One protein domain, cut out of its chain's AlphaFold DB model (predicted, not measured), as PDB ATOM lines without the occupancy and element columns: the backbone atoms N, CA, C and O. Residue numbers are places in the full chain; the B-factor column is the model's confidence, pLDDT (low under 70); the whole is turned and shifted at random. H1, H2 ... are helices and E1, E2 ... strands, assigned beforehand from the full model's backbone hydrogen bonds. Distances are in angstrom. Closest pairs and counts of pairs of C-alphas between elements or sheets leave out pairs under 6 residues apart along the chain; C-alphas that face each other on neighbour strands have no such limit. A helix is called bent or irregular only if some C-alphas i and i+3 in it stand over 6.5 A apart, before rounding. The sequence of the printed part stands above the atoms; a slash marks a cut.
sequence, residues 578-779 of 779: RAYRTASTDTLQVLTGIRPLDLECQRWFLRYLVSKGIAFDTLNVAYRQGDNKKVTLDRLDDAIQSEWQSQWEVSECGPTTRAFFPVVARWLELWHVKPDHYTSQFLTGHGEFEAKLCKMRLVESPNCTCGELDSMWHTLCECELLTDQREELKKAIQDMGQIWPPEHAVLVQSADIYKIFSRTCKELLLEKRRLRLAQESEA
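This is residues 578 to 779 of the 779 residues of the protein "Reverse transcriptase domain-containing protein" of Trichogramma brassicae (UniProt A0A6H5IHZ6). This is a long, flat model with an arm at one end: helices H2 and H3 lie side by side, with the small strand hairpin E1 and E2 near the arm's outer end. At the other end the longest helix, H11, has H9 alongside it, and the short helices H1, H4, H5, H6 and H10 lie between the two long pairs. The printed part has 202 residues, with eleven named helices and two named strands in the order H1, H2, E1, E2, H3 to H11; the two-stranded sheet is antiparallel and the class is mostly helix. The whole is loose, with a radius of gyration of the C-alphas of 21.4 A and spans of 77 by 41 by 22 A.

E1, residues 616 to 618, and E2, residues 621 to 623, are an antiparallel hairpin; N 621 and O 618, 2.9 A apart, are within hydrogen-bond range. H3, residues 629 to 650, comes closest to E2 at the C-alphas of Leu 636 and Val 621, 6.3 A. H2, residues 597 to 612, touches H3 at a shallow tilt of 16 degrees, opposite ways; the closest C-alphas are those of Val 610 and Lys 629, 6.3 A. H3 touches H5, residues 664 to 668, with residues 641 to 648 alone, closest at the C-alphas of Gln 645 and Val 664, 6.1 A. H4, residues 655 to 660, touches H6, residues 679 to 684, at a steep tilt of 52 degrees, closest at the C-alphas of Thr 657 and Thr 684, 5.1 A. H1, residues 585 to 592, touches no helix but is near H3, H4, H5 and H6. H11, residues 751 to 778, touches H6 with residues 758 to 762 alone, about perpendicular at 89 degrees; the closest C-alphas are those of Ser 758 and Thr 679, 5.7 A. H9, residues 720 to 735, touches H11 at a shallow tilt of 8 degrees, opposite ways, closest at the C-alphas of Leu 729 and Ile 756, 6.1 A. H9 is irregular, with C-alphas 721 and 724 8.0 A apart, and has a kink of 64 degrees near residue 727. H8, residues 712 to 718, only just touches H11, with 3 pairs of C-alphas within 8 A, closest at Thr 715 and Leu 764, 7.2 A. H10, residues 746 to 749, touches H11 only at the corner, closest at the C-alphas of Val 748 and Tyr 754, 5.3 A. H7, residues 690 to 695, touches no helix. Every O i to N i+4 pair is within hydrogen-bond range in H1 to H6, H8 and H11, against 1 of 2 in H7 and 7 of 12 in H9; H10 is too short for such a pair.

H1 begins at C-alpha 585, (-23.612, 9.925, 36.061). From first to last C-alpha H2 measures 22.5 A, H3 31.5 A, H9 21.8 A and H11 41.3 A. H11 ends at C-alpha 778, (-11.982, -25.400, 50.955).

The C-alphas of Gly 626 and Glu 778, the two farthest apart, are 78.0 A apart. The printed part has no cut and ends at the chain's last residue, 779. The link from H7 to H8, residues 696 to 711, is long. The mean pLDDT of the printed part is 84.4; residues 668 and 777 to 779 are under 70.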
ATOM      1  N   ARG A 578     -12.492   6.994  39.991       77.38
ATOM      2  CA  ARG A 578     -12.085   5.572  40.034       77.38
ATOM      3  C   ARG A 578     -13.204   4.618  40.492       77.38
ATOM      4  O   ARG A 578     -12.922   3.510  40.952       77.38
ATOM      5  N   ALA A 579     -14.459   5.049  40.364       78.75
ATOM      6  CA  ALA A 579     -15.640   4.254  40.671       78.75
ATOM      7  C   ALA A 579     -15.939   3.223  39.566       78.75
ATOM      8  O   ALA A 579     -15.445   3.316  38.437       78.75
ATOM      9  N   TYR A 580     -16.780   2.235  39.875       80.19
ATOM     10  CA  TYR A 580     -17.223   1.238  38.900       80.19
ATOM     11  C   TYR A 580     -18.135   1.861  37.838       80.19
ATOM     12  O   TYR A 580     -18.952   2.729  38.138       80.19
ATOM     13  N   ARG A 581     -18.075   1.342  36.600       78.19
ATOM     14  CA  ARG A 581     -18.915   1.788  35.461       78.19
ATOM     15  C   ARG A 581     -20.423   1.730  35.732       78.19
ATOM     16  O   ARG A 581     -21.196   2.345  35.014       78.19
ATOM     17  N   THR A 582     -20.826   0.961  36.736       79.25
ATOM     18  CA  THR A 582     -22.213   0.804  37.173       79.25
ATOM     19  C   THR A 582     -22.742   1.991  37.976       79.25
ATOM     20  O   THR A 582     -23.944   2.044  38.215       79.25
ATOM     21  N   ALA A 583     -21.871   2.889  38.446       81.31
ATOM     22  CA  ALA A 583     -22.281   4.103  39.143       81.31
ATOM     23  C   ALA A 583     -22.937   5.082  38.152       81.31
ATOM     24  O   ALA A 583     -22.445   5.264  37.036       81.31
ATOM     25  N   SER A 584     -24.054   5.700  38.548       85.06
ATOM     26  CA  SER A 584     -24.774   6.641  37.681       85.06
ATOM     27  C   SER A 584     -23.984   7.932  37.462       85.06
ATOM     28  O   SER A 584     -23.189   8.338  38.309       85.06
ATOM     29  N   THR A 585     -24.238   8.624  36.349       82.25
ATOM     30  CA  THR A 585     -23.612   9.925  36.061       82.25
ATOM     31  C   THR A 585     -23.861  10.939  37.178       82.25
ATOM     32  O   THR A 585     -22.914  11.596  37.597       82.25
ATOM     33  N   ASP A 586     -25.082  10.993  37.714       83.75
ATOM     34  CA  ASP A 586     -25.478  11.885  38.813       83.75
ATOM     35  C   ASP A 586     -24.628  11.638  40.070       83.75
ATOM     36  O   ASP A 586     -24.085  12.565  40.670       83.75
ATOM     37  N   THR A 587     -24.426  10.359  40.409       85.06
ATOM     38  CA  THR A 587     -23.586   9.940  41.539       85.06
ATOM     39  C   THR A 587     -22.144  10.399  41.346       85.06
ATOM     40  O   THR A 587     -21.507  10.903  42.267       85.06
ATOM     41  N   LEU A 588     -21.618  10.233  40.130       83.94
ATOM     42  CA  LEU A 588     -20.242  10.590  39.798       83.94
ATOM     43  C   LEU A 588     -20.022  12.107  39.781       83.94
ATOM     44  O   LEU A 588     -18.949  12.566  40.166       83.94
ATOM     45  N   GLN A 589     -21.011  12.885  39.343       83.81
ATOM     46  CA  GLN A 589     -20.975  14.350  39.362       83.81
ATOM     47  C   GLN A 589     -20.863  14.877  40.790       83.81
ATOM     48  O   GLN A 589     -19.969  15.673  41.077       83.81
ATOM     49  N   VAL A 590     -21.696  14.363  41.702       84.94
ATOM     50  CA  VAL A 590     -21.605  14.708  43.125       84.94
ATOM     51  C   VAL A 590     -20.269  14.235  43.689       84.94
ATOM     52  O   VAL A 590     -19.507  15.063  44.166       84.94
ATOM     53  N   LEU A 591     -19.897  12.964  43.519       81.94
ATOM     54  CA  LEU A 591     -18.651  12.402  44.062       81.94
ATOM     55  C   LEU A 591     -17.371  13.119  43.589       81.94
ATOM     56  O   LEU A 591     -16.366  13.113  44.292       81.94
ATOM     57  N   THR A 592     -17.376  13.714  42.395       77.56
ATOM     58  CA  THR A 592     -16.223  14.458  41.855       77.56
ATOM     59  C   THR A 592     -16.315  15.970  42.067       77.56
ATOM     60  O   THR A 592     -15.345  16.674  41.793       77.56
ATOM     61  N   GLY A 593     -17.460  16.479  42.532       76.38
ATOM     62  CA  GLY A 593     -17.726  17.915  42.643       76.38
ATOM     63  C   GLY A 593     -17.875  18.624  41.290       76.38
ATOM     64  O   GLY A 593     -17.746  19.844  41.217       76.38
ATOM     65  N   ILE A 594     -18.122  17.882  40.205       78.00
ATOM     66  CA  ILE A 594     -18.250  18.434  38.852       78.00
ATOM     67  C   ILE A 594     -19.731  18.604  38.519       78.00
ATOM     68  O   ILE A 594     -20.474  17.627  38.426       78.00
ATOM     69  N   ARG A 595     -20.143  19.857  38.297       80.31
ATOM     70  CA  ARG A 595     -21.527  20.223  37.971       80.31
ATOM     71  C   ARG A 595     -22.013  19.549  36.672       80.31
ATOM     72  O   ARG A 595     -21.218  19.397  35.736       80.31
ATOM     73  N   PRO A 596     -23.309  19.194  36.571       81.00
ATOM     74  CA  PRO A 596     -23.927  18.776  35.320       81.00
ATOM     75  C   PRO A 596     -23.651  19.734  34.157       81.00
ATOM     76  O   PRO A 596     -23.695  20.957  34.300       81.00
ATOM     77  N   LEU A 597     -23.323  19.164  32.994       71.31
ATOM     78  CA  LEU A 597     -22.872  19.923  31.825       71.31
ATOM     79  C   LEU A 597     -23.961  20.855  31.287       71.31
ATOM     80  O   LEU A 597     -23.665  21.954  30.839       71.31
ATOM     81  N   ASP A 598     -25.213  20.419  31.337       73.25
ATOM     82  CA  ASP A 598     -26.385  21.208  30.974       73.25
ATOM     83  C   ASP A 598     -26.524  22.457  31.856       73.25
ATOM     84  O   ASP A 598     -26.681  23.555  31.317       73.25
ATOM     85  N   LEU A 599     -26.352  22.323  33.176       77.62
ATOM     86  CA  LEU A 599     -26.346  23.459  34.103       77.62
ATOM     87  C   LEU A 599     -25.143  24.381  33.882       77.62
ATOM     88  O   LEU A 599     -25.277  25.602  33.938       77.62
ATOM     89  N   GLU A 600     -23.968  23.828  33.571       76.19
ATOM     90  CA  GLU A 600     -22.792  24.642  33.255       76.19
ATOM     91  C   GLU A 600     -22.987  25.405  31.933       76.19
ATOM     92  O   GLU A 600     -22.738  26.608  31.870       76.19
ATOM     93  N   CYS A 601     -23.525  24.771  30.888       72.25
ATOM     94  CA  CYS A 601     -23.869  25.444  29.633       72.25
ATOM     95  C   CYS A 601     -24.889  26.571  29.846       72.25
ATOM     96  O   CYS A 601     -24.707  27.665  29.303       72.25
ATOM     97  N   GLN A 602     -25.928  26.333  30.652       76.50
ATOM     98  CA  GLN A 602     -26.909  27.359  31.010       76.50
ATOM     99  C   GLN A 602     -26.256  28.517  31.766       76.50
ATOM    100  O   GLN A 602     -26.447  29.675  31.392       76.50
ATOM    101  N   ARG A 603     -25.411  28.224  32.758       81.19
ATOM    102  CA  ARG A 603     -24.643  29.232  33.496       81.19
ATOM    103  C   ARG A 603     -23.809  30.100  32.554       81.19
ATOM    104  O   ARG A 603     -23.913  31.323  32.602       81.19
ATOM    105  N   TRP A 604     -23.015  29.506  31.663       76.88
ATOM    106  CA  TRP A 604     -22.190  30.261  30.710       76.88
ATOM    107  C   TRP A 604     -23.024  31.121  29.760       76.88
ATOM    108  O   TRP A 604     -22.688  32.286  29.529       76.88
ATOM    109  N   PHE A 605     -24.122  30.573  29.242       76.62
ATOM    110  CA  PHE A 605     -25.024  31.294  28.352       76.62
ATOM    111  C   PHE A 605     -25.669  32.503  29.045       76.62
ATOM    112  O   PHE A 605     -25.633  33.611  28.510       76.62
ATOM    113  N   LEU A 606     -26.181  32.333  30.264       77.81
ATOM    114  CA  LEU A 606     -26.835  33.409  31.013       77.81
ATOM    115  C   LEU A 606     -25.836  34.484  31.461       77.81
ATOM    116  O   LEU A 606     -26.097  35.676  31.288       77.81
ATOM    117  N   ARG A 607     -24.631  34.102  31.909       83.69
ATOM    118  CA  ARG A 607     -23.539  35.058  32.188       83.69
ATOM    119  C   ARG A 607     -23.150  35.855  30.941       83.69
ATOM    120  O   ARG A 607     -22.877  37.056  31.027       83.69
ATOM    121  N   TYR A 608     -23.152  35.212  29.772       79.50
ATOM    122  CA  TYR A 608     -22.928  35.893  28.500       79.50
ATOM    123  C   TYR A 608     -24.025  36.931  28.212       79.50
ATOM    124  O   TYR A 608     -23.684  38.068  27.868       79.50
ATOM    125  N   LEU A 609     -25.307  36.612  28.423       76.25
ATOM    126  CA  LEU A 609     -26.404  37.578  28.262       76.25
ATOM    127  C   LEU A 609     -26.258  38.786  29.204       76.25
ATOM    128  O   LEU A 609     -26.340  39.926  28.732       76.25
ATOM    129  N   VAL A 610     -25.909  38.566  30.483       83.06
ATOM    130  CA  VAL A 610     -25.603  39.656  31.439       83.06
ATOM    131  C   VAL A 610     -24.456  40.531  30.924       83.06
ATOM    132  O   VAL A 610     -24.542  41.765  30.919       83.06
ATOM    133  N   SER A 611     -23.381  39.911  30.420       79.25
ATOM    134  CA  SER A 611     -22.228  40.641  29.876       79.25
ATOM    135  C   SER A 611     -22.625  41.559  28.713       79.25
ATOM    136  O   SER A 611     -22.173  42.708  28.658       79.25
ATOM    137  N   LYS A 612     -23.530  41.082  27.847       79.38
ATOM    138  CA  LYS A 612     -24.035  41.779  26.658       79.38
ATOM    139  C   LYS A 612     -25.198  42.729  26.929       79.38
ATOM    140  O   LYS A 612     -25.593  43.436  26.010       79.38
ATOM    141  N   GLY A 613     -25.714  42.791  28.157       77.38
ATOM    142  CA  GLY A 613     -26.846  43.663  28.471       77.38
ATOM    143  C   GLY A 613     -28.180  43.168  27.906       77.38
ATOM    144  O   GLY A 613     -29.097  43.968  27.766       77.38
ATOM    145  N   ILE A 614     -28.279  41.881  27.560       77.38
ATOM    146  CA  ILE A 614     -29.484  41.282  26.981       77.38
ATOM    147  C   ILE A 614     -30.363  40.780  28.123       77.38
ATOM    148  O   ILE A 614     -29.909  39.965  28.924       77.38
ATOM    149  N   ALA A 615     -31.602  41.267  28.188       80.94
ATOM    150  CA  ALA A 615     -32.543  40.887  29.230       80.94
ATOM    151  C   ALA A 615     -32.980  39.418  29.112       80.94
ATOM    152  O   ALA A 615     -33.150  38.901  28.005       80.94
ATOM    153  N   PHE A 616     -33.182  38.765  30.252       83.88
ATOM    154  CA  PHE A 616     -33.749  37.420  30.340       83.88
ATOM    155  C   PHE A 616     -34.510  37.250  31.658       83.88
ATOM    156  O   PHE A 616     -34.278  37.999  32.606       83.88
ATOM    157  N   ASP A 617     -35.392  36.256  31.702       83.88
ATOM    158  CA  ASP A 617     -36.126  35.837  32.895       83.88
ATOM    159  C   ASP A 617     -36.229  34.306  32.881       83.88
ATOM    160  O   ASP A 617     -36.938  33.728  32.055       83.88
ATOM    161  N   THR A 618     -35.397  33.643  33.684       76.00
ATOM    162  CA  THR A 618     -35.331  32.176  33.765       76.00
ATOM    163  C   THR A 618     -34.647  31.742  35.061       76.00
ATOM    164  O   THR A 618     -33.890  32.515  35.643       76.00
ATOM    165  N   LEU A 619     -34.900  30.515  35.529       71.75
ATOM    166  CA  LEU A 619     -34.363  29.989  36.799       71.75
ATOM    167  C   LEU A 619     -34.643  30.904  38.012       71.75
ATOM    168  O   LEU A 619     -33.811  31.031  38.905       71.75
ATOM    169  N   ASN A 620     -35.801  31.576  38.036       79.38
ATOM    170  CA  ASN A 620     -36.172  32.581  39.046       79.38
ATOM    171  C   ASN A 620     -35.189  33.768  39.165       79.38
ATOM    172  O   ASN A 620     -35.172  34.469  40.179       79.38
ATOM    173  N   VAL A 621     -34.385  34.022  38.126       82.62
ATOM    174  CA  VAL A 621     -33.482  35.170  38.024       82.62
ATOM    175  C   VAL A 621     -33.843  35.975  36.781       82.62
ATOM    176  O   VAL A 621     -33.760  35.493  35.652       82.62
ATOM    177  N   ALA A 622     -34.200  37.238  37.001       85.00
ATOM    178  CA  ALA A 622     -34.426  38.204  35.939       85.00
ATOM    179  C   ALA A 622     -33.254  39.185  35.853       85.00
ATOM    180  O   ALA A 622     -32.746  39.657  36.873       85.00
ATOM    181  N   TYR A 623     -32.858  39.517  34.629       83.94
ATOM    182  CA  TYR A 623     -31.901  40.579  34.338       83.94
ATOM    183  C   TYR A 623     -32.534  41.580  33.380       83.94
ATOM    184  O   TYR A 623     -32.993  41.208  32.297       83.94
ATOM    185  N   ARG A 624     -32.543  42.856  33.762       87.56
ATOM    186  CA  ARG A 624     -32.995  43.980  32.940       87.56
ATOM    187  C   ARG A 624     -31.819  44.884  32.591       87.56
ATOM    188  O   ARG A 624     -30.797  44.941  33.275       87.56
ATOM    189  N   GLN A 625     -31.955  45.604  31.483       74.44
ATOM    190  CA  GLN A 625     -30.919  46.517  31.020       74.44
ATOM    191  C   GLN A 625     -30.734  47.656  32.037       74.44
ATOM    192  O   GLN A 625     -31.649  48.444  32.255       74.44
ATOM    193  N   GLY A 626     -29.552  47.728  32.658       73.69
ATOM    194  CA  GLY A 626     -29.235  48.693  33.721       73.69
ATOM    195  C   GLY A 626     -29.111  48.080  35.119       73.69
ATOM    196  O   GLY A 626     -28.596  48.747  36.016       73.69
ATOM    197  N   ASP A 627     -29.495  46.812  35.301       82.50
ATOM    198  CA  ASP A 627     -29.322  46.111  36.573       82.50
ATOM    199  C   ASP A 627     -27.838  45.912  36.913       82.50
ATOM    200  O   ASP A 627     -26.961  45.799  36.046       82.50
ATOM    201  N   ASN A 628     -27.541  45.831  38.213       85.56
ATOM    202  CA  ASN A 628     -26.184  45.583  38.674       85.56
ATOM    203  C   ASN A 628     -25.728  44.184  38.234       85.56
ATOM    204  O   ASN A 628     -26.168  43.160  38.770       85.56
ATOM    205  N   LYS A 629     -24.801  44.154  37.270       86.88
ATOM    206  CA  LYS A 629     -24.269  42.917  36.688       86.88
ATOM    207  C   LYS A 629     -23.690  41.983  37.742       86.88
ATOM    208  O   LYS A 629     -23.911  40.786  37.648       86.88
ATOM    209  N   LYS A 630     -22.982  42.503  38.750       85.75
ATOM    210  CA  LYS A 630     -22.357  41.672  39.788       85.75
ATOM    211  C   LYS A 630     -23.415  40.958  40.632       85.75
ATOM    212  O   LYS A 630     -23.412  39.740  40.688       85.75
ATOM    213  N   VAL A 631     -24.377  41.711  41.166       87.88
ATOM    214  CA  VAL A 631     -25.473  41.161  41.989       87.88
ATOM    215  C   VAL A 631     -26.306  40.141  41.208       87.88
ATOM    216  O   VAL A 631     -26.735  39.131  41.757       87.88
ATOM    217  N   THR A 632     -26.519  40.383  39.914       86.50
ATOM    218  CA  THR A 632     -27.250  39.454  39.041       86.50
ATOM    219  C   THR A 632     -26.470  38.160  38.810       86.50
ATOM    220  O   THR A 632     -27.057  37.083  38.822       86.50
ATOM    221  N   LEU A 633     -25.151  38.248  38.603       87.38
ATOM    222  CA  LEU A 633     -24.289  37.076  38.434       87.38
ATOM    223  C   LEU A 633     -24.216  36.233  39.713       87.38
ATOM    224  O   LEU A 633     -24.224  35.011  39.605       87.38
ATOM    225  N   ASP A 634     -24.196  36.872  40.885       85.81
ATOM    226  CA  ASP A 634     -24.197  36.177  42.179       85.81
ATOM    227  C   ASP A 634     -25.524  35.414  42.377       85.81
ATOM    228  O   ASP A 634     -25.518  34.203  42.581       85.81
ATOM    229  N   ARG A 635     -26.672  36.077  42.155       87.44
ATOM    230  CA  ARG A 635     -28.004  35.430  42.192       87.44
ATOM    231  C   ARG A 635     -28.146  34.290  41.182       87.44
ATOM    232  O   ARG A 635     -28.826  33.305  41.454       87.44
ATOM    233  N   LEU A 636     -27.534  34.431  40.007       87.75
ATOM    234  CA  LEU A 636     -27.517  33.392  38.980       87.75
ATOM    235  C   LEU A 636     -26.709  32.168  39.429       87.75
ATOM    236  O   LEU A 636     -27.151  31.042  39.205       87.75
ATOM    237  N   ASP A 637     -25.540  32.369  40.041       86.06
ATOM    238  CA  ASP A 637     -24.727  31.266  40.559       86.06
ATOM    239  C   ASP A 637     -25.473  30.526  41.700       86.06
ATOM    240  O   ASP A 637     -25.484  29.291  41.702       86.06
ATOM    241  N   ASP A 638     -26.194  31.245  42.574       87.31
ATOM    242  CA  ASP A 638     -27.053  30.664  43.625       87.31
ATOM    243  C   ASP A 638     -28.236  29.858  43.053       87.31
ATOM    244  O   ASP A 638     -28.551  28.759  43.526       87.31
ATOM    245  N   ALA A 639     -28.885  30.375  42.005       88.06
ATOM    246  CA  ALA A 639     -29.994  29.697  41.333       88.06
ATOM    247  C   ALA A 639     -29.541  28.400  40.644       88.06
ATOM    248  O   ALA A 639     -30.193  27.365  40.781       88.06
ATOM    249  N   ILE A 640     -28.388  28.425  39.966       86.69
ATOM    250  CA  ILE A 640     -27.788  27.232  39.346       86.69
ATOM    251  C   ILE A 640     -27.410  26.188  40.407       86.69
ATOM    252  O   ILE A 640     -27.583  24.989  40.183       86.69
ATOM    253  N   GLN A 641     -26.906  26.619  41.567       87.19
ATOM    254  CA  GLN A 641     -26.584  25.711  42.668       87.19
ATOM    255  C   GLN A 641     -27.843  25.077  43.282       87.19
ATOM    256  O   GLN A 641     -27.838  23.883  43.586       87.19
ATOM    257  N   SER A 642     -28.918  25.854  43.425       88.75
ATOM    258  CA  SER A 642     -30.212  25.377  43.934       88.75
ATOM    259  C   SER A 642     -30.862  24.372  42.980       88.75
ATOM    260  O   SER A 642     -31.380  23.346  43.418       88.75
ATOM    261  N   GLU A 643     -30.767  24.619  41.673       88.38
ATOM    262  CA  GLU A 643     -31.241  23.691  40.647       88.38
ATOM    263  C   GLU A 643     -30.467  22.364  40.686       88.38
ATOM    264  O   GLU A 643     -31.069  21.293  40.636       88.38
ATOM    265  N   TRP A 644     -29.141  22.404  40.865       88.81
ATOM    266  CA  TRP A 644     -28.354  21.176  41.016       88.81
ATOM    267  C   TRP A 644     -28.752  20.379  42.270       88.81
ATOM    268  O   TRP A 644     -28.879  19.155  42.205       88.81
ATOM    269  N   GLN A 645     -29.001  21.057  43.396       91.81
ATOM    270  CA  GLN A 645     -29.478  20.412  44.623       91.81
ATOM    271  C   GLN A 645     -30.858  19.758  44.422       91.81
ATOM    272  O   GLN A 645     -31.035  18.599  44.790       91.81
ATOM    273  N   SER A 646     -31.794  20.450  43.768       89.69
ATOM    274  CA  SER A 646     -33.123  19.916  43.428       89.69
ATOM    275  C   SER A 646     -33.028  18.658  42.554       89.69
ATOM    276  O   SER A 646     -33.631  17.626  42.859       89.69
ATOM    277  N   GLN A 647     -32.185  18.686  41.513       87.06
ATOM    278  CA  GLN A 647     -31.930  17.510  40.674       87.06
ATOM    279  C   GLN A 647     -31.337  16.342  41.478       87.06
ATOM    280  O   GLN A 647     -31.683  15.185  41.231       87.06
ATOM    281  N   TRP A 648     -30.476  16.627  42.460       88.69
ATOM    282  CA  TRP A 648     -29.884  15.599  43.315       88.69
ATOM    283  C   TRP A 648     -30.880  14.971  44.293       88.69
ATOM    284  O   TRP A 648     -30.810  13.764  44.532       88.69
ATOM    285  N   GLU A 649     -31.815  15.750  44.832       87.19
ATOM    286  CA  GLU A 649     -32.865  15.266  45.737       87.19
ATOM    287  C   GLU A 649     -33.880  14.377  45.015       87.19
ATOM    288  O   GLU A 649     -34.279  13.339  45.547       87.19
ATOM    289  N   VAL A 650     -34.243  14.748  43.785       85.06
ATOM    290  CA  VAL A 650     -35.238  14.033  42.972       85.06
ATOM    291  C   VAL A 650     -34.660  12.788  42.286       85.06
ATOM    292  O   VAL A 650     -35.413  11.878  41.944       85.06
ATOM    293  N   SER A 651     -33.341  12.707  42.075       84.12
ATOM    294  CA  SER A 651     -32.737  11.572  41.365       84.12
ATOM    295  C   SER A 651     -33.015  10.234  42.069       84.12
ATOM    296  O   SER A 651     -32.798  10.067  43.268       84.12
ATOM    297  N   GLU A 652     -33.447   9.221  41.321       80.94
ATOM    298  CA  GLU A 652     -33.614   7.855  41.845       80.94
ATOM    299  C   GLU A 652     -32.269   7.108  41.962       80.94
ATOM    300  O   GLU A 652     -32.190   6.008  42.515       80.94
ATOM    301  N   CYS A 653     -31.188   7.696  41.443       78.25
ATOM    302  CA  CYS A 653     -29.872   7.075  41.382       78.25
ATOM    303  C   CYS A 653     -28.957   7.549  42.524       78.25
ATOM    304  O   CYS A 653     -28.884   8.734  42.824       78.25
ATOM    305  N   GLY A 654     -28.184   6.627  43.110       80.75
ATOM    306  CA  GLY A 654     -27.147   6.949  44.104       80.75
ATOM    307  C   GLY A 654     -27.614   7.199  45.551       80.75
ATOM    308  O   GLY A 654     -27.033   8.071  46.202       80.75
ATOM    309  N   PRO A 655     -28.588   6.446  46.112       86.00
ATOM    310  CA  PRO A 655     -29.070   6.663  47.485       86.00
ATOM    311  C   PRO A 655     -27.955   6.547  48.536       86.00
ATOM    312  O   PRO A 655     -27.912   7.325  49.484       86.00
ATOM    313  N   THR A 656     -27.004   5.632  48.331       86.94
ATOM    314  CA  THR A 656     -25.828   5.469  49.196       86.94
ATOM    315  C   THR A 656     -24.964   6.727  49.217       86.94
ATOM    316  O   THR A 656     -24.605   7.215  50.281       86.94
ATOM    317  N   THR A 657     -24.673   7.304  48.049       89.00
ATOM    318  CA  THR A 657     -23.884   8.540  47.940       89.00
ATOM    319  C   THR A 657     -24.612   9.729  48.541       89.00
ATOM    320  O   THR A 657     -23.974  10.578  49.156       89.00
ATOM    321  N   ARG A 658     -25.945   9.774  48.440       90.56
ATOM    322  CA  ARG A 658     -26.757  10.819  49.077       90.56
ATOM    323  C   ARG A 658     -26.690  10.760  50.601       90.56
ATOM    324  O   ARG A 658     -26.699  11.809  51.230       90.56
ATOM    325  N   ALA A 659     -26.565   9.572  51.193       89.56
ATOM    326  CA  ALA A 659     -26.377   9.444  52.638       89.56
ATOM    327  C   ALA A 659     -25.048  10.074  53.110       89.56
ATOM    328  O   ALA A 659     -25.004  10.687  54.174       89.56
ATOM    329  N   PHE A 660     -23.982   9.977  52.305       88.06
ATOM    330  CA  PHE A 660     -22.708  10.660  52.573       88.06
ATOM    331  C   PHE A 660     -22.757  12.160  52.240       88.06
ATOM    332  O   PHE A 660     -22.210  12.974  52.984       88.06
ATOM    333  N   PHE A 661     -23.423  12.528  51.139       88.38
ATOM    334  CA  PHE A 661     -23.475  13.889  50.595       88.38
ATOM    335  C   PHE A 661     -24.927  14.348  50.362       88.38
ATOM    336  O   PHE A 661     -25.380  14.430  49.214       88.38
ATOM    337  N   PRO A 662     -25.682  14.657  51.433       85.62
ATOM    338  CA  PRO A 662     -27.076  15.086  51.305       85.62
ATOM    339  C   PRO A 662     -27.198  16.504  50.725       85.62
ATOM    340  O   PRO A 662     -28.117  16.786  49.961       85.62
ATOM    341  N   VAL A 663     -26.244  17.387  51.045       86.56
ATOM    342  CA  VAL A 663     -26.197  18.778  50.568       86.56
ATOM    343  C   VAL A 663     -24.962  18.973  49.691       86.56
ATOM    344  O   VAL A 663     -23.832  18.960  50.188       86.56
ATOM    345  N   VAL A 664     -25.169  19.192  48.391       83.62
ATOM    346  CA  VAL A 664     -24.101  19.286  47.382       83.62
ATOM    347  C   VAL A 664     -23.193  20.493  47.626       83.62
ATOM    348  O   VAL A 664     -21.980  20.396  47.461       83.62
ATOM    349  N   ALA A 665     -23.746  21.627  48.066       77.38
ATOM    350  CA  ALA A 665     -22.956  22.831  48.336       77.38
ATOM    351  C   ALA A 665     -21.923  22.605  49.457       77.38
ATOM    352  O   ALA A 665     -20.752  22.929  49.291       77.38
ATOM    353  N   ARG A 666     -22.339  21.950  50.552       74.69
ATOM    354  CA  ARG A 666     -21.464  21.605  51.684       74.69
ATOM    355  C   ARG A 666     -20.366  20.623  51.277       74.69
ATOM    356  O   ARG A 666     -19.274  20.658  51.828       74.69
ATOM    357  N   TRP A 667     -20.643  19.758  50.304       73.12
ATOM    358  CA  TRP A 667     -19.655  18.837  49.753       73.12
ATOM    359  C   TRP A 667     -18.518  19.555  49.009       73.12
ATOM    360  O   TRP A 667     -17.357  19.202  49.202       73.12
ATOM    361  N   LEU A 668     -18.820  20.590  48.217       69.31
ATOM    362  CA  LEU A 668     -17.799  21.341  47.468       69.31
ATOM    363  C   LEU A 668     -16.758  22.022  48.376       69.31
ATOM    364  O   LEU A 668     -15.669  22.361  47.916       69.31
ATOM    365  N   GLU A 669     -17.072  22.199  49.660       70.06
ATOM    366  CA  GLU A 669     -16.182  22.781  50.670       70.06
ATOM    367  C   GLU A 669     -15.231  21.743  51.307       70.06
ATOM    368  O   GLU A 669     -14.221  22.109  51.914       70.06
ATOM    369  N   LEU A 670     -15.495  20.441  51.135       71.31
ATOM    370  CA  LEU A 670     -14.729  19.338  51.731       71.31
ATOM    371  C   LEU A 670     -13.524  18.936  50.861       71.31
ATOM    372  O   LEU A 670     -13.417  17.812  50.369       71.31
ATOM    373  N   TRP A 671     -12.569  19.856  50.698       72.81
ATOM    374  CA  TRP A 671     -11.364  19.673  49.867       72.81
ATOM    375  C   TRP A 671     -10.505  18.442  50.228       72.81
ATOM    376  O   TRP A 671      -9.706  17.970  49.407       72.81
ATOM    377  N   HIS A 672     -10.615  17.945  51.466       75.81
ATOM    378  CA  HIS A 672      -9.859  16.795  51.967       75.81
ATOM    379  C   HIS A 672     -10.392  15.453  51.463       75.81
ATOM    380  O   HIS A 672      -9.661  14.460  51.515       75.81
ATOM    381  N   VAL A 673     -11.624  15.406  50.953       76.62
ATOM    382  CA  VAL A 673     -12.223  14.167  50.464       76.62
ATOM    383  C   VAL A 673     -11.760  13.912  49.036       76.62
ATOM    384  O   VAL A 673     -12.181  14.555  48.078       76.62
ATOM    385  N   LYS A 674     -10.851  12.950  48.897       79.81
ATOM    386  CA  LYS A 674     -10.293  12.515  47.614       79.81
ATOM    387  C   LYS A 674     -10.640  11.048  47.402       79.81
ATOM    388  O   LYS A 674     -10.003  10.200  48.032       79.81
ATOM    389  N   PRO A 675     -11.654  10.742  46.579       75.50
ATOM    390  CA  PRO A 675     -12.044   9.368  46.318       75.50
ATOM    391  C   PRO A 675     -10.949   8.629  45.542       75.50
ATOM    392  O   PRO A 675     -10.396   9.124  44.557       75.50
ATOM    393  N   ASP A 676     -10.636   7.430  46.001       79.88
ATOM    394  CA  ASP A 676      -9.783   6.457  45.336       79.88
ATOM    395  C   ASP A 676     -10.589   5.196  45.001       79.88
ATOM    396  O   ASP A 676     -11.793   5.123  45.225       79.88
ATOM    397  N   HIS A 677      -9.938   4.178  44.442       82.69
ATOM    398  CA  HIS A 677     -10.644   2.969  44.022       82.69
ATOM    399  C   HIS A 677     -11.360   2.234  45.176       82.69
ATOM    400  O   HIS A 677     -12.384   1.599  44.937       82.69
ATOM    401  N   TYR A 678     -10.852   2.312  46.410       88.06
ATOM    402  CA  TYR A 678     -11.434   1.611  47.560       88.06
ATOM    403  C   TYR A 678     -12.557   2.440  48.182       88.06
ATOM    404  O   TYR A 678     -13.683   1.969  48.312       88.06
ATOM    405  N   THR A 679     -12.291   3.707  48.487       87.81
ATOM    406  CA  THR A 679     -13.282   4.629  49.064       87.81
ATOM    407  C   THR A 679     -14.463   4.868  48.133       87.81
ATOM    408  O   THR A 679     -15.601   4.878  48.597       87.81
ATOM    409  N   SER A 680     -14.247   4.960  46.817       87.81
ATOM    410  CA  SER A 680     -15.339   5.107  45.849       87.81
ATOM    411  C   SER A 680     -16.310   3.929  45.855       87.81
ATOM    412  O   SER A 680     -17.488   4.132  45.568       87.81
ATOM    413  N   GLN A 681     -15.874   2.716  46.216       92.12
ATOM    414  CA  GLN A 681     -16.787   1.575  46.352       92.12
ATOM    415  C   GLN A 681     -17.764   1.774  47.507       92.12
ATOM    416  O   GLN A 681     -18.966   1.583  47.328       92.12
ATOM    417  N   PHE A 682     -17.269   2.224  48.660       91.62
ATOM    418  CA  PHE A 682     -18.109   2.502  49.826       91.62
ATOM    419  C   PHE A 682     -18.989   3.740  49.615       91.62
ATOM    420  O   PHE A 682     -20.196   3.682  49.838       91.62
ATOM    421  N   LEU A 683     -18.423   4.829  49.083       89.69
ATOM    422  CA  LEU A 683     -19.144   6.087  48.850       89.69
ATOM    423  C   LEU A 683     -20.255   5.959  47.799       89.69
ATOM    424  O   LEU A 683     -21.225   6.712  47.836       89.69
ATOM    425  N   THR A 684     -20.138   5.016  46.860       88.81
ATOM    426  CA  THR A 684     -21.178   4.754  45.850       88.81
ATOM    427  C   THR A 684     -22.072   3.566  46.190       88.81
ATOM    428  O   THR A 684     -23.182   3.468  45.671       88.81
ATOM    429  N   GLY A 685     -21.615   2.643  47.039       85.44
ATOM    430  CA  GLY A 685     -22.233   1.325  47.201       85.44
ATOM    431  C   GLY A 685     -22.095   0.433  45.958       85.44
ATOM    432  O   GLY A 685     -22.770  -0.593  45.856       85.44
ATOM    433  N   HIS A 686     -21.252   0.824  44.995       83.81
ATOM    434  CA  HIS A 686     -20.920   0.049  43.805       83.81
ATOM    435  C   HIS A 686     -19.494  -0.484  43.940       83.81
ATOM    436  O   HIS A 686     -18.527   0.238  43.708       83.81
ATOM    437  N   GLY A 687     -19.380  -1.757  44.301       82.56
ATOM    438  CA  GLY A 687     -18.109  -2.431  44.535       82.56
ATOM    439  C   GLY A 687     -18.305  -3.919  44.773       82.56
ATOM    440  O   GLY A 687     -19.334  -4.483  44.396       82.56
ATOM    441  N   GLU A 688     -17.326  -4.542  45.415       82.88
ATOM    442  CA  GLU A 688     -17.324  -5.973  45.736       82.88
ATOM    443  C   GLU A 688     -18.217  -6.302  46.941       82.88
ATOM    444  O   GLU A 688     -17.756  -6.741  47.995       82.88
ATOM    445  N   PHE A 689     -19.516  -6.061  46.776       88.44
ATOM    446  CA  PHE A 689     -20.564  -6.390  47.738       88.44
ATOM    447  C   PHE A 689     -21.517  -7.408  47.103       88.44
ATOM    448  O   PHE A 689     -22.143  -7.101  46.083       88.44
ATOM    449  N   GLU A 690     -21.651  -8.598  47.686       85.44
ATOM    450  CA  GLU A 690     -22.403  -9.712  47.099       85.44
ATOM    451  C   GLU A 690     -23.875  -9.388  46.917       85.44
ATOM    452  O   GLU A 690     -24.451  -9.729  45.885       85.44
ATOM    453  N   ALA A 691     -24.477  -8.595  47.806       85.75
ATOM    454  CA  ALA A 691     -25.850  -8.144  47.612       85.75
ATOM    455  C   ALA A 691     -26.016  -7.311  46.325       85.75
ATOM    456  O   ALA A 691     -27.072  -7.342  45.683       85.75
ATOM    457  N   LYS A 692     -24.985  -6.556  45.919       84.25
ATOM    458  CA  LYS A 692     -24.986  -5.778  44.670       84.25
ATOM    459  C   LYS A 692     -24.612  -6.642  43.466       84.25
ATOM    460  O   LYS A 692     -25.262  -6.520  42.426       84.25
ATOM    461  N   LEU A 693     -23.609  -7.507  43.602       85.94
ATOM    462  CA  LEU A 693     -23.159  -8.409  42.540       85.94
ATOM    463  C   LEU A 693     -24.234  -9.455  42.191       85.94
ATOM    464  O   LEU A 693     -24.458  -9.722  41.009       85.94
ATOM    465  N   CYS A 694     -24.989  -9.945  43.176       85.94
ATOM    466  CA  CYS A 694     -26.126 -10.851  42.995       85.94
ATOM    467  C   CYS A 694     -27.281 -10.161  42.249       85.94
ATOM    468  O   CYS A 694     -27.809 -10.697  41.275       85.94
ATOM    469  N   LYS A 695     -27.599  -8.897  42.591       83.50
ATOM    470  CA  LYS A 695     -28.554  -8.072  41.815       83.50
ATOM    471  C   LYS A 695     -28.130  -7.892  40.353       83.50
ATOM    472  O   LYS A 695     -28.984  -7.746  39.482       83.50
ATOM    473  N   MET A 696     -26.826  -7.908  40.083       82.12
ATOM    474  CA  MET A 696     -26.255  -7.862  38.733       82.12
ATOM    475  C   MET A 696     -26.086  -9.243  38.079       82.12
ATOM    476  O   MET A 696     -25.620  -9.307  36.943       82.12
ATOM    477  N   ARG A 697     -26.492 -10.325  38.759       82.50
ATOM    478  CA  ARG A 697     -26.367 -11.726  38.319       82.50
ATOM    479  C   ARG A 697     -24.918 -12.172  38.075       82.50
ATOM    480  O   ARG A 697     -24.666 -12.971  37.181       82.50
ATOM    481  N   LEU A 698     -23.975 -11.625  38.845       80.50
ATOM    482  CA  LEU A 698     -22.553 -11.990  38.793       80.50
ATOM    483  C   LEU A 698     -22.164 -13.038  39.843       80.50
ATOM    484  O   LEU A 698     -21.174 -13.732  39.653       80.50
ATOM    485  N   VAL A 699     -22.938 -13.150  40.925       82.25
ATOM    486  CA  VAL A 699     -22.781 -14.157  41.985       82.25
ATOM    487  C   VAL A 699     -24.145 -14.750  42.335       82.25
ATOM    488  O   VAL A 699     -25.173 -14.085  42.176       82.25
ATOM    489  N   GLU A 700     -24.160 -16.002  42.790       81.81
ATOM    490  CA  GLU A 700     -25.397 -16.751  43.057       81.81
ATOM    491  C   GLU A 700     -26.042 -16.382  44.401       81.81
ATOM    492  O   GLU A 700     -27.267 -16.365  44.508       81.81
ATOM    493  N   SER A 701     -25.234 -16.023  45.403       86.12
ATOM    494  CA  SER A 701     -25.691 -15.649  46.746       86.12
ATOM    495  C   SER A 701     -25.451 -14.160  47.025       86.12
ATOM    496  O   SER A 701     -24.397 -13.644  46.659       86.12
ATOM    497  N   PRO A 702     -26.389 -13.448  47.682       89.31
ATOM    498  CA  PRO A 702     -26.194 -12.065  48.115       89.31
ATOM    499  C   PRO A 702     -25.494 -11.945  49.484       89.31
ATOM    500  O   PRO A 702     -25.331 -10.827  49.984       89.31
ATOM    501  N   ASN A 703     -25.128 -13.067  50.107       90.56
ATOM    502  CA  ASN A 703     -24.633 -13.103  51.480       90.56
ATOM    503  C   ASN A 703     -23.105 -13.013  51.549       90.56
ATOM    504  O   ASN A 703     -22.389 -13.455  50.653       90.56
ATOM    505  N   CYS A 704     -22.620 -12.451  52.649       87.94
ATOM    506  CA  CYS A 704     -21.214 -12.389  53.009       87.94
ATOM    507  C   CYS A 704     -20.748 -13.763  53.518       87.94
ATOM    508  O   CYS A 704     -21.555 -14.595  53.928       87.94
ATOM    509  N   THR A 705     -19.434 -13.969  53.588       85.12
ATOM    510  CA  THR A 705     -18.791 -15.137  54.218       85.12
ATOM    511  C   THR A 705     -19.266 -15.376  55.660       85.12
ATOM    512  O   THR A 705     -19.299 -16.519  56.105       85.12
ATOM    513  N   CYS A 706     -19.693 -14.332  56.381       85.56
ATOM    514  CA  CYS A 706     -20.264 -14.449  57.729       85.56
ATOM    515  C   CYS A 706     -21.720 -14.963  57.765       85.56
ATOM    516  O   CYS A 706     -22.236 -15.216  58.848       85.56
ATOM    517  N   GLY A 707     -22.385 -15.107  56.615       83.75
ATOM    518  CA  GLY A 707     -23.766 -15.592  56.493       83.75
ATOM    519  C   GLY A 707     -24.835 -14.502  56.343       83.75
ATOM    520  O   GLY A 707     -25.916 -14.797  55.837       83.75
ATOM    521  N   GLU A 708     -24.528 -13.252  56.696       89.81
ATOM    522  CA  GLU A 708     -25.448 -12.104  56.616       89.81
ATOM    523  C   GLU A 708     -25.474 -11.435  55.231       89.81
ATOM    524  O   GLU A 708     -24.605 -11.669  54.391       89.81
ATOM    525  N   LEU A 709     -26.461 -10.569  54.971       89.50
ATOM    526  CA  LEU A 709     -26.584  -9.855  53.694       89.50
ATOM    527  C   LEU A 709     -25.403  -8.894  53.465       89.50
ATOM    528  O   LEU A 709     -25.220  -7.921  54.200       89.50
ATOM    529  N   ASP A 710     -24.655  -9.091  52.377       87.94
ATOM    530  CA  ASP A 710     -23.430  -8.333  52.118       87.94
ATOM    531  C   ASP A 710     -23.698  -6.954  51.502       87.94
ATOM    532  O   ASP A 710     -23.530  -6.721  50.300       87.94
ATOM    533  N   SER A 711     -24.159  -6.026  52.336       90.06
ATOM    534  CA  SER A 711     -24.287  -4.617  51.979       90.06
ATOM    535  C   SER A 711     -22.983  -3.844  52.219       90.06
ATOM    536  O   SER A 711     -22.101  -4.266  52.968       90.06
ATOM    537  N   MET A 712     -22.872  -2.659  51.607       91.38
ATOM    538  CA  MET A 712     -21.766  -1.734  51.881       91.38
ATOM    539  C   MET A 712     -21.657  -1.427  53.378       91.38
ATOM    540  O   MET A 712     -20.572  -1.512  53.950       91.38
ATOM    541  N   TRP A 713     -22.796  -1.125  54.012       91.25
ATOM    542  CA  TRP A 713     -22.854  -0.795  55.433       91.25
ATOM    543  C   TRP A 713     -22.520  -1.997  56.313       91.25
ATOM    544  O   TRP A 713     -21.791  -1.853  57.289       91.25
ATOM    545  N   HIS A 714     -22.945  -3.194  55.903       91.00
ATOM    546  CA  HIS A 714     -22.593  -4.431  56.584       91.00
ATOM    547  C   HIS A 714     -21.075  -4.647  56.607       91.00
ATOM    548  O   HIS A 714     -20.487  -4.827  57.674       91.00
ATOM    549  N   THR A 715     -20.419  -4.558  55.444       90.12
ATOM    550  CA  THR A 715     -18.954  -4.682  55.342       90.12
ATOM    551  C   THR A 715     -18.241  -3.611  56.181       90.12
ATOM    552  O   THR A 715     -17.224  -3.904  56.804       90.12
ATOM    553  N   LEU A 716     -18.762  -2.380  56.214       91.31
ATOM    554  CA  LEU A 716     -18.136  -1.267  56.929       91.31
ATOM    555  C   LEU A 716     -18.307  -1.350  58.456       91.31
ATOM    556  O   LEU A 716     -17.354  -1.095  59.192       91.31
ATOM    557  N   CYS A 717     -19.505  -1.698  58.928       89.75
ATOM    558  CA  CYS A 717     -19.917  -1.449  60.311       89.75
ATOM    559  C   CYS A 717     -20.365  -2.689  61.099       89.75
ATOM    560  O   CYS A 717     -20.305  -2.651  62.329       89.75
ATOM    561  N   GLU A 718     -20.804  -3.765  60.436       89.56
ATOM    562  CA  GLU A 718     -21.555  -4.854  61.089       89.56
ATOM    563  C   GLU A 718     -20.828  -6.207  61.037       89.56
ATOM    564  O   GLU A 718     -20.772  -6.903  62.043       89.56
ATOM    565  N   CYS A 719     -20.187  -6.560  59.915       90.50
ATOM    566  CA  CYS A 719     -19.591  -7.883  59.680       90.50
ATOM    567  C   CYS A 719     -18.641  -8.338  60.800       90.50
ATOM    568  O   CYS A 719     -17.589  -7.734  60.999       90.50
ATOM    569  N   GLU A 720     -18.981  -9.404  61.520       88.06
ATOM    570  CA  GLU A 720     -18.217  -9.868  62.688       88.06
ATOM    571  C   GLU A 720     -16.786 -10.304  62.331       88.06
ATOM    572  O   GLU A 720     -15.856 -10.062  63.102       88.06
ATOM    573  N   LEU A 721     -16.593 -10.836  61.118       87.75
ATOM    574  CA  LEU A 721     -15.297 -11.287  60.594       87.75
ATOM    575  C   LEU A 721     -14.323 -10.143  60.267       87.75
ATOM    576  O   LEU A 721     -13.149 -10.397  60.022       87.75
ATOM    577  N   LEU A 722     -14.805  -8.897  60.237       90.06
ATOM    578  CA  LEU A 722     -14.025  -7.710  59.872       90.06
ATOM    579  C   LEU A 722     -13.854  -6.732  61.050       90.06
ATOM    580  O   LEU A 722     -13.639  -5.532  60.858       90.06
ATOM    581  N   THR A 723     -14.011  -7.224  62.282       87.88
ATOM    582  CA  THR A 723     -13.983  -6.389  63.493       87.88
ATOM    583  C   THR A 723     -12.608  -5.765  63.734       87.88
ATOM    584  O   THR A 723     -12.532  -4.576  64.041       87.88
ATOM    585  N   ASP A 724     -11.528  -6.514  63.506       88.94
ATOM    586  CA  ASP A 724     -10.162  -6.041  63.757       88.94
ATOM    587  C   ASP A 724      -9.781  -4.861  62.849       88.94
ATOM    588  O   ASP A 724      -9.186  -3.882  63.297       88.94
ATOM    589  N   GLN A 725     -10.179  -4.915  61.573       91.31
ATOM    590  CA  GLN A 725      -9.838  -3.906  60.565       91.31
ATOM    591  C   GLN A 725     -10.578  -2.575  60.780       91.31
ATOM    592  O   GLN A 725     -10.131  -1.534  60.297       91.31
ATOM    593  N   ARG A 726     -11.712  -2.575  61.494       91.75
ATOM    594  CA  ARG A 726     -12.521  -1.362  61.736       91.75
ATOM    595  C   ARG A 726     -12.388  -0.780  63.141       91.75
ATOM    596  O   ARG A 726     -12.938   0.292  63.388       91.75
ATOM    597  N   GLU A 727     -11.666  -1.435  64.047       90.69
ATOM    598  CA  GLU A 727     -11.570  -1.009  65.450       90.69
ATOM    599  C   GLU A 727     -10.937   0.385  65.596       90.69
ATOM    600  O   GLU A 727     -11.404   1.212  66.381       90.69
ATOM    601  N   GLU A 728      -9.935   0.703  64.771       91.00
ATOM    602  CA  GLU A 728      -9.319   2.035  64.755       91.00
ATOM    603  C   GLU A 728     -10.318   3.127  64.336       91.00
ATOM    604  O   GLU A 728     -10.379   4.191  64.955       91.00
ATOM    605  N   LEU A 729     -11.136   2.854  63.313       91.75
ATOM    606  CA  LEU A 729     -12.173   3.778  62.853       91.75
ATOM    607  C   LEU A 729     -13.260   3.956  63.920       91.75
ATOM    608  O   LEU A 729     -13.654   5.085  64.216       91.75
ATOM    609  N   LYS A 730     -13.702   2.857  64.536       92.62
ATOM    610  CA  LYS A 730     -14.697   2.859  65.613       92.62
ATOM    611  C   LYS A 730     -14.239   3.693  66.806       92.62
ATOM    612  O   LYS A 730     -15.000   4.538  67.276       92.62
ATOM    613  N   LYS A 731     -12.989   3.519  67.241       91.62
ATOM    614  CA  LYS A 731     -12.400   4.312  68.322       91.62
ATOM    615  C   LYS A 731     -12.338   5.799  67.968       91.62
ATOM    616  O   LYS A 731     -12.783   6.622  68.757       91.62
ATOM    617  N   ALA A 732     -11.882   6.141  66.761       91.00
ATOM    618  CA  ALA A 732     -11.804   7.533  66.317       91.00
ATOM    619  C   ALA A 732     -13.175   8.240  66.300       91.00
ATOM    620  O   ALA A 732     -13.267   9.426  66.608       91.00
ATOM    621  N   ILE A 733     -14.250   7.518  65.973       91.25
ATOM    622  CA  ILE A 733     -15.625   8.045  65.995       91.25
ATOM    623  C   ILE A 733     -16.131   8.230  67.430       91.25
ATOM    624  O   ILE A 733     -16.738   9.257  67.740       91.25
ATOM    625  N   GLN A 734     -15.846   7.275  68.316       91.62
ATOM    626  CA  GLN A 734     -16.204   7.369  69.734       91.62
ATOM    627  C   GLN A 734     -15.454   8.504  70.444       91.62
ATOM    628  O   GLN A 734     -16.063   9.238  71.222       91.62
ATOM    629  N   ASP A 735     -14.177   8.717  70.114       89.31
ATOM    630  CA  ASP A 735     -13.356   9.822  70.632       89.31
ATOM    631  C   ASP A 735     -13.916  11.203  70.224       89.31
ATOM    632  O   ASP A 735     -13.703  12.199  70.915       89.31
ATOM    633  N   MET A 736     -14.690  11.269  69.136       84.81
ATOM    634  CA  MET A 736     -15.416  12.469  68.698       84.81
ATOM    635  C   MET A 736     -16.811  12.621  69.323       84.81
ATOM    636  O   MET A 736     -17.558  13.530  68.951       84.81
ATOM    637  N   GLY A 737     -17.177  11.742  70.259       87.06
ATOM    638  CA  GLY A 737     -18.473  11.753  70.936       87.06
ATOM    639  C   GLY A 737     -19.636  11.258  70.071       87.06
ATOM    640  O   GLY A 737     -20.788  11.552  70.384       87.06
ATOM    641  N   GLN A 738     -19.357  10.538  68.981       89.31
ATOM    642  CA  GLN A 738     -20.374   9.962  68.099       89.31
ATOM    643  C   GLN A 738     -20.631   8.490  68.448       89.31
ATOM    644  O   GLN A 738     -19.741   7.769  68.906       89.31
ATOM    645  N   ILE A 739     -21.864   8.031  68.232       89.94
ATOM    646  CA  ILE A 739     -22.271   6.644  68.498       89.94
ATOM    647  C   ILE A 739     -21.841   5.759  67.318       89.94
ATOM    648  O   ILE A 739     -21.863   6.196  66.170       89.94
ATOM    649  N   TRP A 740     -21.442   4.515  67.595       87.88
ATOM    650  CA  TRP A 740     -21.171   3.511  66.562       87.88
ATOM    651  C   TRP A 740     -22.388   2.593  66.374       87.88
ATOM    652  O   TRP A 740     -22.860   2.050  67.377       87.88
ATOM    653  N   PRO A 741     -22.859   2.347  65.137       90.12
ATOM    654  CA  PRO A 741     -22.388   2.905  63.859       90.12
ATOM    655  C   PRO A 741     -22.757   4.395  63.685       90.12
ATOM    656  O   PRO A 741     -23.859   4.776  64.077       90.12
ATOM    657  N   PRO A 742     -21.889   5.239  63.090       90.38
ATOM    658  CA  PRO A 742     -22.173   6.665  62.906       90.38
ATOM    659  C   PRO A 742     -23.166   6.921  61.764       90.38
ATOM    660  O   PRO A 742     -23.393   6.066  60.908       90.38
ATOM    661  N   GLU A 743     -23.677   8.149  61.658       89.75
ATOM    662  CA  GLU A 743     -24.293   8.603  60.409       89.75
ATOM    663  C   GLU A 743     -23.258   8.663  59.270       89.75
ATOM    664  O   GLU A 743     -22.094   9.011  59.475       89.75
ATOM    665  N   HIS A 744     -23.688   8.388  58.036       90.06
ATOM    666  CA  HIS A 744     -22.801   8.307  56.867       90.06
ATOM    667  C   HIS A 744     -22.014   9.607  56.637       90.06
ATOM    668  O   HIS A 744     -20.815   9.575  56.358       90.06
ATOM    669  N   ALA A 745     -22.661  10.763  56.814       88.56
ATOM    670  CA  ALA A 745     -22.028  12.065  56.632       88.56
ATOM    671  C   ALA A 745     -20.862  12.312  57.612       88.56
ATOM    672  O   ALA A 745     -19.932  13.039  57.270       88.56
ATOM    673  N   VAL A 746     -20.858  11.701  58.804       88.50
ATOM    674  CA  VAL A 746     -19.783  11.880  59.802       88.50
ATOM    675  C   VAL A 746     -18.440  11.382  59.259       88.50
ATOM    676  O   VAL A 746     -17.413  12.021  59.480       88.50
ATOM    677  N   LEU A 747     -18.447  10.309  58.463       88.88
ATOM    678  CA  LEU A 747     -17.243   9.677  57.905       88.88
ATOM    679  C   LEU A 747     -16.466  10.572  56.923       88.88
ATOM    680  O   LEU A 747     -15.290  10.325  56.657       88.88
ATOM    681  N   VAL A 748     -17.108  11.614  56.386       87.44
ATOM    682  CA  VAL A 748     -16.535  12.524  55.376       87.44
ATOM    683  C   VAL A 748     -16.369  13.965  55.874       87.44
ATOM    684  O   VAL A 748     -15.710  14.770  55.217       87.44
ATOM    685  N   GLN A 749     -16.920  14.304  57.045       84.19
ATOM    686  CA  GLN A 749     -16.945  15.676  57.569       84.19
ATOM    687  C   GLN A 749     -15.570  16.217  57.984       84.19
ATOM    688  O   GLN A 749     -15.294  17.394  57.764       84.19
ATOM    689  N   SER A 750     -14.706  15.382  58.566       85.62
ATOM    690  CA  SER A 750     -13.374  15.783  59.042       85.62
ATOM    691  C   SER A 750     -12.265  15.137  58.216       85.62
ATOM    692  O   SER A 750     -12.354  13.961  57.857       85.62
ATOM    693  N   ALA A 751     -11.194  15.890  57.958       84.88
ATOM    694  CA  ALA A 751     -10.017  15.402  57.243       84.88
ATOM    695  C   ALA A 751      -9.331  14.235  57.970       84.88
ATOM    696  O   ALA A 751      -8.888  13.285  57.321       84.88
ATOM    697  N   ASP A 752      -9.289  14.281  59.304       87.88
ATOM    698  CA  ASP A 752      -8.645  13.250  60.118       87.88
ATOM    699  C   ASP A 752      -9.450  11.944  60.099       87.88
ATOM    700  O   ASP A 752      -8.884  10.878  59.853       87.88
ATOM    701  N   ILE A 753     -10.782  12.031  60.232       89.25
ATOM    702  CA  ILE A 753     -11.672  10.864  60.105       89.25
ATOM    703  C   ILE A 753     -11.582  10.288  58.698       89.25
ATOM    704  O   ILE A 753     -11.410   9.082  58.548       89.25
ATOM    705  N   TYR A 754     -11.670  11.131  57.665       89.56
ATOM    706  CA  TYR A 754     -11.688  10.657  56.284       89.56
ATOM    707  C   TYR A 754     -10.402   9.900  55.925       89.56
ATOM    708  O   TYR A 754     -10.433   8.912  55.189       89.56
ATOM    709  N   LYS A 755      -9.261  10.314  56.487       90.69
ATOM    710  CA  LYS A 755      -7.987   9.607  56.322       90.69
ATOM    711  C   LYS A 755      -8.017   8.209  56.949       90.69
ATOM    712  O   LYS A 755      -7.541   7.264  56.320       90.69
ATOM    713  N   ILE A 756      -8.576   8.076  58.154       91.62
ATOM    714  CA  ILE A 756      -8.741   6.778  58.829       91.62
ATOM    715  C   ILE A 756      -9.735   5.916  58.041       91.62
ATOM    716  O   ILE A 756      -9.396   4.801  57.654       91.62
ATOM    717  N   PHE A 757     -10.894   6.474  57.689       92.94
ATOM    718  CA  PHE A 757     -11.921   5.835  56.866       92.94
ATOM    719  C   PHE A 757     -11.364   5.305  55.537       92.94
ATOM    720  O   PHE A 757     -11.644   4.167  55.162       92.94
ATOM    721  N   SER A 758     -10.533   6.086  54.842       90.56
ATOM    722  CA  SER A 758      -9.917   5.678  53.574       90.56
ATOM    723  C   SER A 758      -8.995   4.468  53.721       90.56
ATOM    724  O   SER A 758      -9.056   3.550  52.898       90.56
ATOM    725  N   ARG A 759      -8.187   4.423  54.787       92.06
ATOM    726  CA  ARG A 759      -7.347   3.259  55.094       92.06
ATOM    727  C   ARG A 759      -8.201   2.042  55.458       92.06
ATOM    728  O   ARG A 759      -7.998   0.983  54.867       92.06
ATOM    729  N   THR A 760      -9.195   2.213  56.329       93.06
ATOM    730  CA  THR A 760     -10.111   1.140  56.743       93.06
ATOM    731  C   THR A 760     -10.865   0.545  55.551       93.06
ATOM    732  O   THR A 760     -10.922  -0.671  55.417       93.06
ATOM    733  N   CYS A 761     -11.357   1.361  54.609       93.00
ATOM    734  CA  CYS A 761     -12.008   0.870  53.382       93.00
ATOM    735  C   CYS A 761     -11.114  -0.096  52.587       93.00
ATOM    736  O   CYS A 761     -11.583  -1.106  52.060       93.00
ATOM    737  N   LYS A 762      -9.818   0.219  52.482       92.75
ATOM    738  CA  LYS A 762      -8.851  -0.629  51.786       92.75
ATOM    739  C   LYS A 762      -8.613  -1.936  52.541       92.75
ATOM    740  O   LYS A 762      -8.621  -2.994  51.920       92.75
ATOM    741  N   GLU A 763      -8.403  -1.866  53.852       93.00
ATOM    742  CA  GLU A 763      -8.148  -3.039  54.699       93.00
ATOM    743  C   GLU A 763      -9.344  -3.999  54.714       93.00
ATOM    744  O   GLU A 763      -9.159  -5.197  54.505       93.00
ATOM    745  N   LEU A 764     -10.568  -3.472  54.834       92.81
ATOM    746  CA  LEU A 764     -11.805  -4.257  54.801       92.81
ATOM    747  C   LEU A 764     -11.976  -5.027  53.486       92.81
ATOM    748  O   LEU A 764     -12.274  -6.219  53.507       92.81
ATOM    749  N   LEU A 765     -11.776  -4.376  52.333       91.62
ATOM    750  CA  LEU A 765     -11.927  -5.040  51.031       91.62
ATOM    751  C   LEU A 765     -10.831  -6.080  50.773       91.62
ATOM    752  O   LEU A 765     -11.110  -7.126  50.190       91.62
ATOM    753  N   LEU A 766      -9.594  -5.822  51.208       91.56
ATOM    754  CA  LEU A 766      -8.502  -6.787  51.067       91.56
ATOM    755  C   LEU A 766      -8.725  -8.030  51.934       91.56
ATOM    756  O   LEU A 766      -8.580  -9.144  51.429       91.56
ATOM    757  N   GLU A 767      -9.120  -7.855  53.197       91.00
ATOM    758  CA  GLU A 767      -9.398  -8.992  54.077       91.00
ATOM    759  C   GLU A 767     -10.615  -9.783  53.599       91.00
ATOM    760  O   GLU A 767     -10.581 -11.009  53.541       91.00
ATOM    761  N   LYS A 768     -11.664  -9.098  53.142       88.12
ATOM    762  CA  LYS A 768     -12.835  -9.749  52.554       88.12
ATOM    763  C   LYS A 768     -12.483 -10.611  51.338       88.12
ATOM    764  O   LYS A 768     -12.957 -11.741  51.238       88.12
ATOM    765  N   ARG A 769     -11.620 -10.126  50.433       87.94
ATOM    766  CA  ARG A 769     -11.101 -10.940  49.315       87.94
ATOM    767  C   ARG A 769     -10.324 -12.157  49.816       87.94
ATOM    768  O   ARG A 769     -10.472 -13.234  49.249       87.94
ATOM    769  N   ARG A 770      -9.519 -11.998  50.873       89.81
ATOM    770  CA  ARG A 770      -8.762 -13.098  51.491       89.81
ATOM    771  C   ARG A 770      -9.691 -14.181  52.041       89.81
ATOM    772  O   ARG A 770      -9.475 -15.354  51.749       89.81
ATOM    773  N   LEU A 771     -10.732 -13.789  52.778       85.56
ATOM    774  CA  LEU A 771     -11.732 -14.707  53.337       85.56
ATOM    775  C   LEU A 771     -12.506 -15.452  52.241       85.56
ATOM    776  O   LEU A 771     -12.724 -16.655  52.362       85.56
ATOM    777  N   ARG A 772     -12.853 -14.768  51.142       80.38
ATOM    778  CA  ARG A 772     -13.512 -15.393  49.985       80.38
ATOM    779  C   ARG A 772     -12.630 -16.455  49.324       80.38
ATOM    780  O   ARG A 772     -13.084 -17.570  49.106       80.38
ATOM    781  N   LEU A 773     -11.362 -16.131  49.061       83.00
ATOM    782  CA  LEU A 773     -10.413 -17.076  48.460       83.00
ATOM    783  C   LEU A 773     -10.152 -18.292  49.359       83.00
ATOM    784  O   LEU A 773      -9.972 -19.393  48.851       83.00
ATOM    785  N   ALA A 774     -10.149 -18.105  50.683       81.00
ATOM    786  CA  ALA A 774     -10.026 -19.212  51.629       81.00
ATOM    787  C   ALA A 774     -11.228 -20.169  51.536       81.00
ATOM    788  O   ALA A 774     -11.028 -21.375  51.420       81.00
ATOM    789  N   GLN A 775     -12.459 -19.643  51.480       72.88
ATOM    790  CA  GLN A 775     -13.665 -20.463  51.298       72.88
ATOM    791  C   GLN A 775     -13.698 -21.193  49.948       72.88
ATOM    792  O   GLN A 775     -14.069 -22.360  49.902       72.88
ATOM    793  N   GLU A 776     -13.283 -20.538  48.860       71.50
ATOM    794  CA  GLU A 776     -13.204 -21.156  47.524       71.50
ATOM    795  C   GLU A 776     -12.116 -22.238  47.424       71.50
ATOM    796  O   GLU A 776     -12.180 -23.079  46.536       71.50
ATOM    797  N   SER A 777     -11.112 -22.222  48.309       66.31
ATOM    798  CA  SER A 777     -10.072 -23.259  48.369       66.31
ATOM    799  C   SER A 777     -10.455 -24.478  49.217       66.31
ATOM    800  O   SER A 777      -9.833 -25.531  49.076       66.31
ATOM    801  N   GLU A 778     -11.448 -24.330  50.098       53.94
ATOM    802  CA  GLU A 778     -11.982 -25.400  50.955       53.94
ATOM    803  C   GLU A 778     -13.204 -26.116  50.343       53.94
ATOM    804  O   GLU A 778     -13.528 -27.223  50.778       53.94
ATOM    805  N   ALA A 779     -13.861 -25.505  49.349       49.97
ATOM    806  CA  ALA A 779     -14.969 -26.063  48.563       49.97
ATOM    807  C   ALA A 779     -14.473 -26.776  47.294       49.97
ATOM    808  O   ALA A 779     -15.088 -27.807  46.929       49.97
TER     809      ALA A 779